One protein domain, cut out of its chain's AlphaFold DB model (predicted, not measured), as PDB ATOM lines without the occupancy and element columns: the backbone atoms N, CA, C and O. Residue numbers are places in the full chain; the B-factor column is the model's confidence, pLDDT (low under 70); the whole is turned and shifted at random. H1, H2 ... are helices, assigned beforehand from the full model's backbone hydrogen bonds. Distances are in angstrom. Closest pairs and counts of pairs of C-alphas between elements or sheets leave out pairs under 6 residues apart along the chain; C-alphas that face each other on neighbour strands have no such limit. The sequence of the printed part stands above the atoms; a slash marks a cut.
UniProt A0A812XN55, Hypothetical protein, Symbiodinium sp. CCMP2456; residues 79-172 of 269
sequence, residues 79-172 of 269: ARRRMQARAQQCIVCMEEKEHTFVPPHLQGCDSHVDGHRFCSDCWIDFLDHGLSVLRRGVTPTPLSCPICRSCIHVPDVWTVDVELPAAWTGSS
ATOM      1  N   ALA A  79      15.529   6.219 -32.098       67.94
ATOM      2  CA  ALA A  79      15.990   4.989 -31.452       67.94
ATOM      3  C   ALA A  79      15.648   4.987 -29.954       67.94
ATOM      4  O   ALA A  79      14.999   4.057 -29.481       67.94
ATOM      5  N   ARG A  80      15.963   6.078 -29.240       70.06
ATOM      6  CA  ARG A  80      15.628   6.231 -27.816       70.06
ATOM      7  C   ARG A  80      14.120   6.182 -27.562       70.06
ATOM      8  O   ARG A  80      13.692   5.473 -26.666       70.06
ATOM      9  N   ARG A  81      13.294   6.852 -28.375       69.00
ATOM     10  CA  ARG A  81      11.825   6.780 -28.256       69.00
ATOM     11  C   ARG A  81      11.286   5.385 -28.546       69.00
ATOM     12  O   ARG A  81      10.336   4.976 -27.900       69.00
ATOM     13  N   ARG A  82      11.879   4.639 -29.484       64.50
ATOM     14  CA  ARG A  82      11.520   3.229 -29.711       64.50
ATOM     15  C   ARG A  82      11.927   2.346 -28.536       64.50
ATOM     16  O   ARG A  82      11.182   1.431 -28.220       64.50
ATOM     17  N   MET A  83      13.066   2.616 -27.902       63.84
ATOM     18  CA  MET A  83      13.502   1.909 -26.694       63.84
ATOM     19  C   MET A  83      12.604   2.238 -25.501       63.84
ATOM     20  O   MET A  83      12.141   1.322 -24.845       63.84
ATOM     21  N   GLN A  84      12.248   3.506 -25.292       65.19
ATOM     22  CA  GLN A  84      11.303   3.928 -24.250       65.19
ATOM     23  C   GLN A  84       9.881   3.421 -24.509       65.19
ATOM     24  O   GLN A  84       9.223   2.969 -23.589       65.19
ATOM     25  N   ALA A  85       9.421   3.396 -25.761       61.44
ATOM     26  CA  ALA A  85       8.142   2.775 -26.118       61.44
ATOM     27  C   ALA A  85       8.148   1.244 -25.940       61.44
ATOM     28  O   ALA A  85       7.090   0.619 -25.919       61.44
ATOM     29  N   ARG A  86       9.338   0.638 -25.848       61.81
ATOM     30  CA  ARG A  86       9.546  -0.776 -25.510       61.81
ATOM     31  C   ARG A  86       9.898  -0.985 -24.040       61.81
ATOM     32  O   ARG A  86       9.925  -2.140 -23.622       61.81
ATOM     33  N   ALA A  87      10.164   0.081 -23.284       64.31
ATOM     34  CA  ALA A  87      10.351  -0.005 -21.851       64.31
ATOM     35  C   ALA A  87       9.003  -0.429 -21.280       64.31
ATOM     36  O   ALA A  87       7.983   0.234 -21.454       64.31
ATOM     37  N   GLN A  88       8.996  -1.614 -20.697       80.94
ATOM     38  CA  GLN A  88       7.810  -2.198 -20.107       80.94
ATOM     39  C   GLN A  88       8.142  -2.575 -18.674       80.94
ATOM     40  O   GLN A  88       9.280  -2.934 -18.365       80.94
ATOM     41  N   GLN A  89       7.145  -2.442 -17.808       92.69
ATOM     42  CA  GLN A  89       7.265  -2.650 -16.374       92.69
ATOM     43  C   GLN A  89       7.699  -4.088 -16.061       92.69
ATOM     44  O   GLN A  89       7.138  -5.045 -16.597       92.69
ATOM     45  N   CYS A  90       8.702  -4.249 -15.197       94.69
ATOM     46  CA  CYS A  90       9.082  -5.563 -14.689       94.69
ATOM     47  C   CYS A  90       8.053  -6.051 -13.661       94.69
ATOM     48  O   CYS A  90       7.715  -5.322 -12.736       94.69
ATOM     49  N   ILE A  91       7.612  -7.305 -13.760       94.00
ATOM     50  CA  ILE A  91       6.599  -7.872 -12.855       94.00
ATOM     51  C   ILE A  91       7.094  -8.117 -11.422       94.00
ATOM     52  O   ILE A  91       6.286  -8.361 -10.531       94.00
ATOM     53  N   VAL A  92       8.413  -8.108 -11.204       94.38
ATOM     54  CA  VAL A  92       9.020  -8.394  -9.897       94.38
ATOM     55  C   VAL A  92       9.243  -7.097  -9.125       94.38
ATOM     56  O   VAL A  92       8.678  -6.923  -8.048       94.38
ATOM     57  N   CYS A  93      10.025  -6.164  -9.678       95.75
ATOM     58  CA  CYS A  93      10.309  -4.885  -9.021       95.75
ATOM     59  C   CYS A  93       9.266  -3.796  -9.305       95.75
ATOM     60  O   CYS A  93       9.282  -2.766  -8.639       95.75
ATOM     61  N   MET A  94       8.350  -4.009 -10.258       93.06
ATOM     62  CA  MET A  94       7.332  -3.037 -10.685       93.06
ATOM     63  C   MET A  94       7.906  -1.733 -11.261       93.06
ATOM     64  O   MET A  94       7.183  -0.749 -11.399       93.06
ATOM     65  N   GLU A  95       9.183  -1.717 -11.645       94.12
ATOM     66  CA  GLU A  95       9.836  -0.564 -12.265       94.12
ATOM     67  C   GLU A  95       9.857  -0.692 -13.792       94.12
ATOM     68  O   GLU A  95      10.019  -1.784 -14.347       94.12
ATOM     69  N   GLU A  96       9.724   0.438 -14.486       91.75
ATOM     70  CA  GLU A  96       9.979   0.524 -15.923       91.75
ATOM     71  C   GLU A  96      11.490   0.468 -16.166       91.75
ATOM     72  O   GLU A  96      12.251   1.306 -15.678       91.75
ATOM     73  N   LYS A  97      11.939  -0.540 -16.915       91.44
ATOM     74  CA  LYS A  97      13.352  -0.723 -17.262       91.44
ATOM     75  C   LYS A  97      13.509  -0.780 -18.775       91.44
ATOM     76  O   LYS A  97      12.649  -1.301 -19.482       91.44
ATOM     77  N   GLU A  98      14.637  -0.274 -19.269       86.31
ATOM     78  CA  GLU A  98      14.977  -0.324 -20.699       86.31
ATOM     79  C   GLU A  98      15.269  -1.759 -21.178       86.31
ATOM     80  O   GLU A  98      15.102  -2.072 -22.357       86.31
ATOM     81  N   HIS A  99      15.658  -2.645 -20.255       85.88
ATOM     82  CA  HIS A  99      16.033  -4.031 -20.527       85.88
ATOM     83  C   HIS A  99      15.090  -4.998 -19.818       85.88
ATOM     84  O   HIS A  99      15.436  -5.586 -18.793       85.88
ATOM     85  N   THR A 100      13.885  -5.148 -20.367       92.62
ATOM     86  CA  THR A 100      12.981  -6.223 -19.961       92.62
ATOM     87  C   THR A 100      12.738  -7.219 -21.081       92.62
ATOM     88  O   THR A 100      12.657  -6.866 -22.260       92.62
ATOM     89  N   PHE A 101      12.608  -8.485 -20.709       93.25
ATOM     90  CA  PHE A 101      12.328  -9.575 -21.633       93.25
ATOM     91  C   PHE A 101      11.222 -10.471 -21.086       93.25
ATOM     92  O   PHE A 101      10.942 -10.480 -19.888       93.25
ATOM     93  N   VAL A 102      10.572 -11.205 -21.987       92.81
ATOM     94  CA  VAL A 102       9.571 -12.219 -21.644       92.81
ATOM     95  C   VAL A 102      10.259 -13.578 -21.768       92.81
ATOM     96  O   VAL A 102      10.684 -13.918 -22.876       92.81
ATOM     97  N   PRO A 103      10.426 -14.348 -20.680       92.50
ATOM     98  CA  PRO A 103      10.992 -15.686 -20.773       92.50
ATOM     99  C   PRO A 103      10.056 -16.600 -21.584       92.50
ATOM    100  O   PRO A 103       8.834 -16.434 -21.513       92.50
ATOM    101  N   PRO A 104      10.579 -17.571 -22.350       91.75
ATOM    102  CA  PRO A 104       9.748 -18.508 -23.098       91.75
ATOM    103  C   PRO A 104       8.834 -19.305 -22.160       91.75
ATOM    104  O   PRO A 104       9.304 -19.922 -21.207       91.75
ATOM    105  N   HIS A 105       7.531 -19.285 -22.425       92.25
ATOM    106  CA  HIS A 105       6.545 -20.089 -21.704       92.25
ATOM    107  C   HIS A 105       6.295 -21.388 -22.484       92.25
ATOM    108  O   HIS A 105       6.177 -21.357 -23.711       92.25
ATOM    109  N   LEU A 106       6.216 -22.521 -21.787       88.12
ATOM    110  CA  LEU A 106       5.832 -23.801 -22.389       88.12
ATOM    111  C   LEU A 106       4.381 -23.715 -22.895       88.12
ATOM    112  O   LEU A 106       3.508 -23.177 -22.209       88.12
ATOM    113  N   GLN A 107       4.149 -24.193 -24.122       70.31
ATOM    114  CA  GLN A 107       2.853 -24.127 -24.807       70.31
ATOM    115  C   GLN A 107       1.732 -24.753 -23.963       70.31
ATOM    116  O   GLN A 107       1.909 -25.800 -23.351       70.31
ATOM    117  N   GLY A 108       0.579 -24.080 -23.933       68.75
ATOM    118  CA  GLY A 108      -0.574 -24.412 -23.083       68.75
ATOM    119  C   GLY A 108      -1.221 -23.175 -22.457       68.75
ATOM    120  O   GLY A 108      -2.366 -23.204 -22.020       68.75
ATOM    121  N   CYS A 109      -0.505 -22.053 -22.465       58.56
ATOM    122  CA  CYS A 109      -1.047 -20.747 -22.138       58.56
ATOM    123  C   CYS A 109      -1.360 -19.969 -23.417       58.56
ATOM    124  O   CYS A 109      -0.516 -19.233 -23.910       58.56
ATOM    125  N   ASP A 110      -2.608 -20.036 -23.883       65.56
ATOM    126  CA  ASP A 110      -3.174 -19.055 -24.832       65.56
ATOM    127  C   ASP A 110      -3.306 -17.646 -24.203       65.56
ATOM    128  O   ASP A 110      -3.918 -16.736 -24.764       65.56
ATOM    129  N   SER A 111      -2.767 -17.453 -22.994       65.69
ATOM    130  CA  SER A 111      -2.767 -16.179 -22.294       65.69
ATOM    131  C   SER A 111      -1.699 -15.251 -22.870       65.69
ATOM    132  O   SER A 111      -0.580 -15.658 -23.172       65.69
ATOM    133  N   HIS A 112      -2.057 -13.976 -23.020       81.12
ATOM    134  CA  HIS A 112      -1.143 -12.913 -23.429       81.12
ATOM    135  C   HIS A 112       0.071 -12.845 -22.487       81.12
ATOM    136  O   HIS A 112      -0.004 -12.267 -21.405       81.12
ATOM    137  N   VAL A 113       1.208 -13.398 -22.919       87.06
ATOM    138  CA  VAL A 113       2.484 -13.358 -22.179       87.06
ATOM    139  C   VAL A 113       3.220 -12.021 -22.310       87.06
ATOM    140  O   VAL A 113       4.244 -11.814 -21.663       87.06
ATOM    141  N   ASP A 114       2.702 -11.087 -23.116       84.19
ATOM    142  CA  ASP A 114       3.354  -9.807 -23.425       84.19
ATOM    143  C   ASP A 114       3.664  -8.958 -22.180       84.19
ATOM    144  O   ASP A 114       4.607  -8.164 -22.202       84.19
ATOM    145  N   GLY A 115       2.900  -9.151 -21.097       88.31
ATOM    146  CA  GLY A 115       3.084  -8.478 -19.810       88.31
ATOM    147  C   GLY A 115       3.952  -9.229 -18.793       88.31
ATOM    148  O   GLY A 115       4.203  -8.696 -17.717       88.31
ATOM    149  N   HIS A 116       4.425 -10.448 -19.078       93.31
ATOM    150  CA  HIS A 116       5.175 -11.278 -18.117       93.31
ATOM    151  C   HIS A 116       6.675 -10.986 -18.172       93.31
ATOM    152  O   HIS A 116       7.501 -11.862 -18.438       93.31
ATOM    153  N   ARG A 117       7.024  -9.716 -17.990       93.94
ATOM    154  CA  ARG A 117       8.370  -9.213 -18.252       93.94
ATOM    155  C   ARG A 117       9.238  -9.158 -17.011       93.94
ATOM    156  O   ARG A 117       8.831  -8.651 -15.970       93.94
ATOM    157  N   PHE A 118      10.480  -9.588 -17.163       95.81
ATOM    158  CA  PHE A 118      11.512  -9.506 -16.139       95.81
ATOM    159  C   PHE A 118      12.580  -8.518 -16.588       95.81
ATOM    160  O   PHE A 118      12.946  -8.511 -17.763       95.81
ATOM    161  N   CYS A 119      13.083  -7.687 -15.674       95.62
ATOM    162  CA  CYS A 119      14.393  -7.083 -15.887       95.62
ATOM    163  C   CYS A 119      15.482  -8.128 -15.617       95.62
ATOM    164  O   CYS A 119      15.245  -9.097 -14.892       95.62
ATOM    165  N   SER A 120      16.665  -7.930 -16.198       94.06
ATOM    166  CA  SER A 120      17.792  -8.859 -16.052       94.06
ATOM    167  C   SER A 120      18.150  -9.128 -14.589       94.06
ATOM    168  O   SER A 120      18.313 -10.285 -14.219       94.06
ATOM    169  N   ASP A 121      18.181  -8.090 -13.750       95.88
ATOM    170  CA  ASP A 121      18.540  -8.218 -12.331       95.88
ATOM    171  C   ASP A 121      17.543  -9.110 -11.578       95.88
ATOM    172  O   ASP A 121      17.920 -10.101 -10.958       95.88
ATOM    173  N   CYS A 122      16.240  -8.831 -11.712       96.75
ATOM    174  CA  CYS A 122      15.212  -9.641 -11.061       96.75
ATOM    175  C   CYS A 122      15.117 -11.061 -11.630       96.75
ATOM    176  O   CYS A 122      14.628 -11.957 -10.944       96.75
ATOM    177  N   TRP A 123      15.534 -11.278 -12.879       96.00
ATOM    178  CA  TRP A 123      15.631 -12.621 -13.439       96.00
ATOM    179  C   TRP A 123      16.763 -13.428 -12.801       96.00
ATOM    180  O   TRP A 123      16.546 -14.588 -12.459       96.00
ATOM    181  N   ILE A 124      17.934 -12.818 -12.591       95.12
ATOM    182  CA  ILE A 124      19.061 -13.457 -11.894       95.12
ATOM    183  C   ILE A 124      18.631 -13.870 -10.488       95.12
ATOM    184  O   ILE A 124      18.738 -15.044 -10.144       95.12
ATOM    185  N   ASP A 125      18.047 -12.942  -9.726       96.62
ATOM    186  CA  ASP A 125      17.560 -13.219  -8.369       96.62
ATOM    187  C   ASP A 125      16.535 -14.366  -8.351       96.62
ATOM    188  O   ASP A 125      16.526 -15.209  -7.448       96.62
ATOM    189  N   PHE A 126      15.662 -14.416  -9.361       96.06
ATOM    190  CA  PHE A 126      14.670 -15.476  -9.515       96.06
ATOM    191  C   PHE A 126      15.320 -16.846  -9.774       96.06
ATOM    192  O   PHE A 126      14.932 -17.837  -9.144       96.06
ATOM    193  N   LEU A 127      16.327 -16.912 -10.652       95.50
ATOM    194  CA  LEU A 127      17.088 -18.139 -10.904       95.50
ATOM    195  C   LEU A 127      17.876 -18.579  -9.669       95.50
ATOM    196  O   LEU A 127      17.808 -19.750  -9.287       95.50
ATOM    197  N   ASP A 128      18.560 -17.649  -9.007       95.81
ATOM    198  CA  ASP A 128      19.327 -17.912  -7.790       95.81
ATOM    199  C   ASP A 128      18.442 -18.455  -6.671       95.81
ATOM    200  O   ASP A 128      18.833 -19.389  -5.960       95.81
ATOM    201  N   HIS A 129      17.220 -17.936  -6.542       95.00
ATOM    202  CA  HIS A 129      16.246 -18.478  -5.606       95.00
ATOM    203  C   HIS A 129      15.908 -19.940  -5.925       95.00
ATOM    204  O   HIS A 129      15.980 -20.796  -5.036       95.00
ATOM    205  N   GLY A 130      15.602 -20.252  -7.188       93.44
ATOM    206  CA  GLY A 130      15.333 -21.625  -7.621       93.44
ATOM    207  C   GLY A 130      16.519 -22.562  -7.363       93.44
ATOM    208  O   GLY A 130      16.347 -23.667  -6.842       93.44
ATOM    209  N   LEU A 131      17.739 -22.110  -7.665       93.88
ATOM    210  CA  LEU A 131      18.961 -22.887  -7.449       93.88
ATOM    211  C   LEU A 131      19.234 -23.084  -5.957       93.88
ATOM    212  O   LEU A 131      19.645 -24.165  -5.532       93.88
ATOM    213  N   SER A 132      18.962 -22.072  -5.131       94.81
ATOM    214  CA  SER A 132      19.074 -22.195  -3.681       94.81
ATOM    215  C   SER A 132      18.100 -23.226  -3.115       94.81
ATOM    216  O   SER A 132      18.448 -23.874  -2.125       94.81
ATOM    217  N   VAL A 133      16.904 -23.377  -3.690       92.50
ATOM    218  CA  VAL A 133      15.946 -24.421  -3.291       92.50
ATOM    219  C   VAL A 133      16.470 -25.805  -3.676       92.50
ATOM    220  O   VAL A 133      16.457 -26.708  -2.840       92.50
ATOM    221  N   LEU A 134      17.020 -25.954  -4.883       92.69
ATOM    222  CA  LEU A 134      17.632 -27.203  -5.348       92.69
ATOM    223  C   LEU A 134      18.802 -27.654  -4.456       92.69
ATOM    224  O   LEU A 134      18.879 -28.818  -4.068       92.69
ATOM    225  N   ARG A 135      19.673 -26.722  -4.045       92.44
ATOM    226  CA  ARG A 135      20.805 -27.004  -3.135       92.44
ATOM    227  C   ARG A 135      20.378 -27.555  -1.771       92.44
ATOM    228  O   ARG A 135      21.200 -28.134  -1.071       92.44
ATOM    229  N   ARG A 136      19.105 -27.409  -1.385       94.31
ATOM    230  CA  ARG A 136      18.543 -27.999  -0.155       94.31
ATOM    231  C   ARG A 136      18.108 -29.460  -0.332       94.31
ATOM    232  O   ARG A 136      17.439 -29.993   0.547       94.31
ATOM    233  N   GLY A 137      18.465 -30.098  -1.448       90.12
ATOM    234  CA  GLY A 137      18.148 -31.499  -1.739       90.12
ATOM    235  C   GLY A 137      16.749 -31.717  -2.316       90.12
ATOM    236  O   GLY A 137      16.290 -32.853  -2.393       90.12
ATOM    237  N   VAL A 138      16.056 -30.649  -2.717       89.62
ATOM    238  CA  VAL A 138      14.754 -30.751  -3.388       89.62
ATOM    239  C   VAL A 138      14.991 -31.029  -4.865       89.62
ATOM    240  O   VAL A 138      15.805 -30.358  -5.490       89.62
ATOM    241  N   THR A 139      14.281 -31.997  -5.444       90.06
ATOM    242  CA  THR A 139      14.351 -32.279  -6.886       90.06
ATOM    243  C   THR A 139      14.054 -31.020  -7.704       90.06
ATOM    244  O   THR A 139      13.139 -30.279  -7.335       90.06
ATOM    245  N   PRO A 140      14.769 -30.772  -8.817       88.38
ATOM    246  CA  PRO A 140      14.601 -29.553  -9.598       88.38
ATOM    247  C   PRO A 140      13.189 -29.493 -10.186       88.38
ATOM    248  O   PRO A 140      12.860 -30.202 -11.136       88.38
ATOM    249  N   THR A 141      12.342 -28.646  -9.607       91.31
ATOM    250  CA  THR A 141      11.001 -28.371 -10.124       91.31
ATOM    251  C   THR A 141      11.095 -27.408 -11.302       91.31
ATOM    252  O   THR A 141      11.912 -26.484 -11.239       91.31
ATOM    253  N   PRO A 142      10.267 -27.555 -12.351       92.81
ATOM    254  CA  PRO A 142      10.176 -26.563 -13.416       92.81
ATOM    255  C   PRO A 142       9.928 -25.163 -12.848       92.81
ATOM    256  O   PRO A 142       9.164 -24.991 -11.894       92.81
ATOM    257  N   LEU A 143      10.582 -24.160 -13.428       94.38
ATOM    258  CA  LEU A 143      10.317 -22.771 -13.072       94.38
ATOM    259  C   LEU A 143       8.906 -22.409 -13.530       94.38
ATOM    260  O   LEU A 143       8.491 -22.789 -14.623       94.38
ATOM    261  N   SER A 144       8.182 -21.652 -12.709       94.19
ATOM    262  CA  SER A 144       6.826 -21.198 -13.021       94.19
ATOM    263  C   SER A 144       6.759 -19.678 -13.079       94.19
ATOM    264  O   SER A 144       7.347 -18.979 -12.252       94.19
ATOM    265  N   CYS A 145       6.033 -19.155 -14.065       93.88
ATOM    266  CA  CYS A 145       5.777 -17.727 -14.178       93.88
ATOM    267  C   CYS A 145       4.943 -17.242 -12.973       93.88
ATOM    268  O   CYS A 145       3.879 -17.805 -12.716       93.88
ATOM    269  N   PRO A 146       5.327 -16.168 -12.264       92.00
ATOM    270  CA  PRO A 146       4.559 -15.653 -11.127       92.00
ATOM    271  C   PRO A 146       3.134 -15.208 -11.485       92.00
ATOM    272  O   PRO A 146       2.269 -15.164 -10.613       92.00
ATOM    273  N   ILE A 147       2.898 -14.858 -12.756       91.38
ATOM    274  CA  ILE A 147       1.630 -14.296 -13.231       91.38
ATOM    275  C   ILE A 147       0.691 -15.398 -13.718       91.38
ATOM    276  O   ILE A 147      -0.356 -15.624 -13.117       91.38
ATOM    277  N   CYS A 148       1.064 -16.115 -14.780       91.62
ATOM    278  CA  CYS A 148       0.210 -17.154 -15.363       91.62
ATOM    279  C   CYS A 148       0.481 -18.563 -14.834       91.62
ATOM    280  O   CYS A 148      -0.242 -19.484 -15.202       91.62
ATOM    281  N   ARG A 149       1.507 -18.749 -13.990       91.69
ATOM    282  CA  ARG A 149       1.914 -20.041 -13.405       91.69
ATOM    283  C   ARG A 149       2.315 -21.121 -14.404       91.69
ATOM    284  O   ARG A 149       2.557 -22.252 -13.995       91.69
ATOM    285  N   SER A 150       2.438 -20.789 -15.685       91.75
ATOM    286  CA  SER A 150       2.953 -21.724 -16.675       91.75
ATOM    287  C   SER A 150       4.424 -22.010 -16.433       91.75
ATOM    288  O   SER A 150       5.154 -21.162 -15.907       91.75
ATOM    289  N   CYS A 151       4.873 -23.168 -16.901       92.94
ATOM    290  CA  CYS A 151       6.289 -23.482 -16.951       92.94
ATOM    291  C   CYS A 151       7.026 -22.464 -17.830       92.94
ATOM    292  O   CYS A 151       6.544 -22.102 -18.910       92.94
ATOM    293  N   ILE A 152       8.182 -22.002 -17.362       94.38
ATOM    294  CA  ILE A 152       9.070 -21.108 -18.104       94.38
ATOM    295  C   ILE A 152      10.400 -21.807 -18.369       94.38
ATOM    296  O   ILE A 152      10.941 -22.489 -17.495       94.38
ATOM    297  N   HIS A 153      10.927 -21.620 -19.574       94.12
ATOM    298  CA  HIS A 153      12.260 -22.074 -19.937       94.12
ATOM    299  C   HIS A 153      13.288 -20.977 -19.722       94.12
ATOM    300  O   HIS A 153      13.024 -19.794 -19.950       94.12
ATOM    301  N   VAL A 154      14.483 -21.387 -19.306       94.88
ATOM    302  CA  VAL A 154      15.614 -20.475 -19.179       94.88
ATOM    303  C   VAL A 154      16.285 -20.332 -20.544       94.88
ATOM    304  O   VAL A 154      16.672 -21.350 -21.115       94.88
ATOM    305  N   PRO A 155      16.422 -19.106 -21.085       90.69
ATOM    306  CA  PRO A 155      17.088 -18.898 -22.367       90.69
ATOM    307  C   PRO A 155      18.550 -19.361 -22.353       90.69
ATOM    308  O   PRO A 155      19.257 -19.140 -21.368       90.69
ATOM    309  N   ASP A 156      19.022 -19.893 -23.483       88.88
ATOM    310  CA  ASP A 156      20.366 -20.476 -23.634       88.88
ATOM    311  C   ASP A 156      21.507 -19.539 -23.221       88.88
ATOM    312  O   ASP A 156      22.521 -20.004 -22.708       88.88
ATOM    313  N   VAL A 157      21.347 -18.219 -23.377       88.88
ATOM    314  CA  VAL A 157      22.371 -17.231 -22.986       88.88
ATOM    315  C   VAL A 157      22.784 -17.353 -21.512       88.88
ATOM    316  O   VAL A 157      23.933 -17.096 -21.179       88.88
ATOM    317  N   TRP A 158      21.883 -17.815 -20.643       87.81
ATOM    318  CA  TRP A 158      22.150 -17.997 -19.213       87.81
ATOM    319  C   TRP A 158      22.811 -19.336 -18.878       87.81
ATOM    320  O   TRP A 158      23.311 -19.512 -17.771       87.81
ATOM    321  N   THR A 159      22.830 -20.280 -19.821       88.25
ATOM    322  CA  THR A 159      23.479 -21.591 -19.639       88.25
ATOM    323  C   THR A 159      24.997 -21.528 -19.798       88.25
ATOM    324  O   THR A 159      25.683 -22.485 -19.455       88.25
ATOM    325  N   VAL A 160      25.525 -20.414 -20.320       87.25
ATOM    326  CA  VAL A 160      26.963 -20.233 -20.565       87.25
ATOM    327  C   VAL A 160      27.728 -20.015 -19.258       87.25
ATOM    328  O   VAL A 160      28.794 -20.596 -19.074       87.25
ATOM    329  N   ASP A 161      27.168 -19.219 -18.345       86.94
ATOM    330  CA  ASP A 161      27.847 -18.812 -17.108       86.94
ATOM    331  C   ASP A 161      27.418 -19.634 -15.883       86.94
ATOM    332  O   ASP A 161      28.110 -19.647 -14.864       86.94
ATOM    333  N   VAL A 162      26.270 -20.317 -15.963       89.31
ATOM    334  CA  VAL A 162      25.668 -21.042 -14.839       89.31
ATOM    335  C   VAL A 162      25.256 -22.441 -15.279       89.31
ATOM    336  O   VAL A 162      24.522 -22.616 -16.251       89.31
ATOM    337  N   GLU A 163      25.683 -23.455 -14.524       92.31
ATOM    338  CA  GLU A 163      25.215 -24.827 -14.713       92.31
ATOM    339  C   GLU A 163      23.758 -24.942 -14.236       92.31
ATOM    340  O   GLU A 163      23.465 -24.968 -13.037       92.31
ATOM    341  N   LEU A 164      22.828 -24.947 -15.194       93.94
ATOM    342  CA  LEU A 164      21.391 -24.976 -14.934       93.94
ATOM    343  C   LEU A 164      20.822 -26.403 -15.015       93.94
ATOM    344  O   LEU A 164      21.240 -27.188 -15.870       93.94
ATOM    345  N   PRO A 165      19.815 -26.748 -14.188       94.19
ATOM    346  CA  PRO A 165      19.128 -28.031 -14.278       94.19
ATOM    347  C   PRO A 165      18.528 -28.272 -15.667       94.19
ATOM    348  O   PRO A 165      17.872 -27.396 -16.233       94.19
ATOM    349  N   ALA A 166      18.650 -29.501 -16.175       91.50
ATOM    350  CA  ALA A 166      18.097 -29.886 -17.479       91.50
ATOM    351  C   ALA A 166      16.578 -29.643 -17.592       91.50
ATOM    352  O   ALA A 166      16.072 -29.331 -18.667       91.50
ATOM    353  N   ALA A 167      15.852 -29.722 -16.469       91.56
ATOM    354  CA  ALA A 167      14.420 -29.433 -16.400       91.56
ATOM    355  C   ALA A 167      14.068 -27.979 -16.776       91.56
ATOM    356  O   ALA A 167      12.917 -27.690 -17.094       91.56
ATOM    357  N   TRP A 168      15.028 -27.054 -16.718       94.38
ATOM    358  CA  TRP A 168      14.803 -25.629 -16.966       94.38
ATOM    359  C   TRP A 168      15.198 -25.197 -18.375       94.38
ATOM    360  O   TRP A 168      14.580 -24.291 -18.933       94.38
ATOM    361  N   THR A 169      16.191 -25.848 -18.976       92.06
ATOM    362  CA  THR A 169      16.762 -25.441 -20.271       92.06
ATOM    363  C   THR A 169      15.996 -25.984 -21.476       92.06
ATOM    364  O   THR A 169      16.326 -25.650 -22.606       92.06
ATOM    365  N   GLY A 170      14.984 -26.839 -21.275       78.75
ATOM    366  CA  GLY A 170      14.184 -27.394 -22.379       78.75
ATOM    367  C   GLY A 170      15.000 -28.226 -23.373       78.75
ATOM    368  O   GLY A 170      14.501 -28.603 -24.430       78.75
ATOM    369  N   SER A 171      16.253 -28.548 -23.035       64.75
ATOM    370  CA  SER A 171      17.174 -29.310 -23.874       64.75
ATOM    371  C   SER A 171      16.880 -30.809 -23.781       64.75
ATOM    372  O   SER A 171      17.771 -31.639 -23.609       64.75
ATOM    373  N   SER A 172      15.613 -31.200 -23.915       54.25
ATOM    374  CA  SER A 172      15.257 -32.581 -24.215       54.25
ATOM    375  C   SER A 172      15.465 -32.803 -25.713       54.25
ATOM    376  O   SER A 172      14.524 -32.926 -26.488       54.25
TER     377      SER A 172
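This is residues 79 to 172 of the 269 residues of the protein "Hypothetical protein" of Symbiodinium sp. CCMP2456 (UniProt A0A812XN55). Little regular structure: folded loops make most of an elongated body, with one longer helix, H2, along one side, short H3 and H4 close together across from it, and H1 at one end. The 94 printed residues include four named helices, H1 to H4 in order, and no named strand; the class is all helix, with 29 residues in named elements. The whole is compact, radius of gyration of the C-alphas 14.1 A, spanning 46 by 30 by 23 A.

H1, residues 79 to 84, is apart from H2, residues 120 to 134. Residues 88 to 89 pair antiparallel with 96 to 97, 100 to 101 with 118 to 119, and 143 to 144 with 151 to 152. H3, residues 156 to 159, is close to but not clearly touching H4, residues 166 to 169; their closest C-alphas, Asp 156 and Thr 169, are 7.0 A apart. Every O i to N i+4 pair is within hydrogen-bond range in H1 and H2; H3 and H4 are too short for one.

H1 begins at C-alpha 79 (15.990, 4.989, -31.452). H2 measures 21.2 A; H4 ends at C-alpha 169 (16.762, -25.441, -20.271).

The printed part has no cut. Links H1 to H2 and H2 to H3 are long. Residues 79, 81 to 87, 108 to 111 and 171 to 172 have pLDDT under 70.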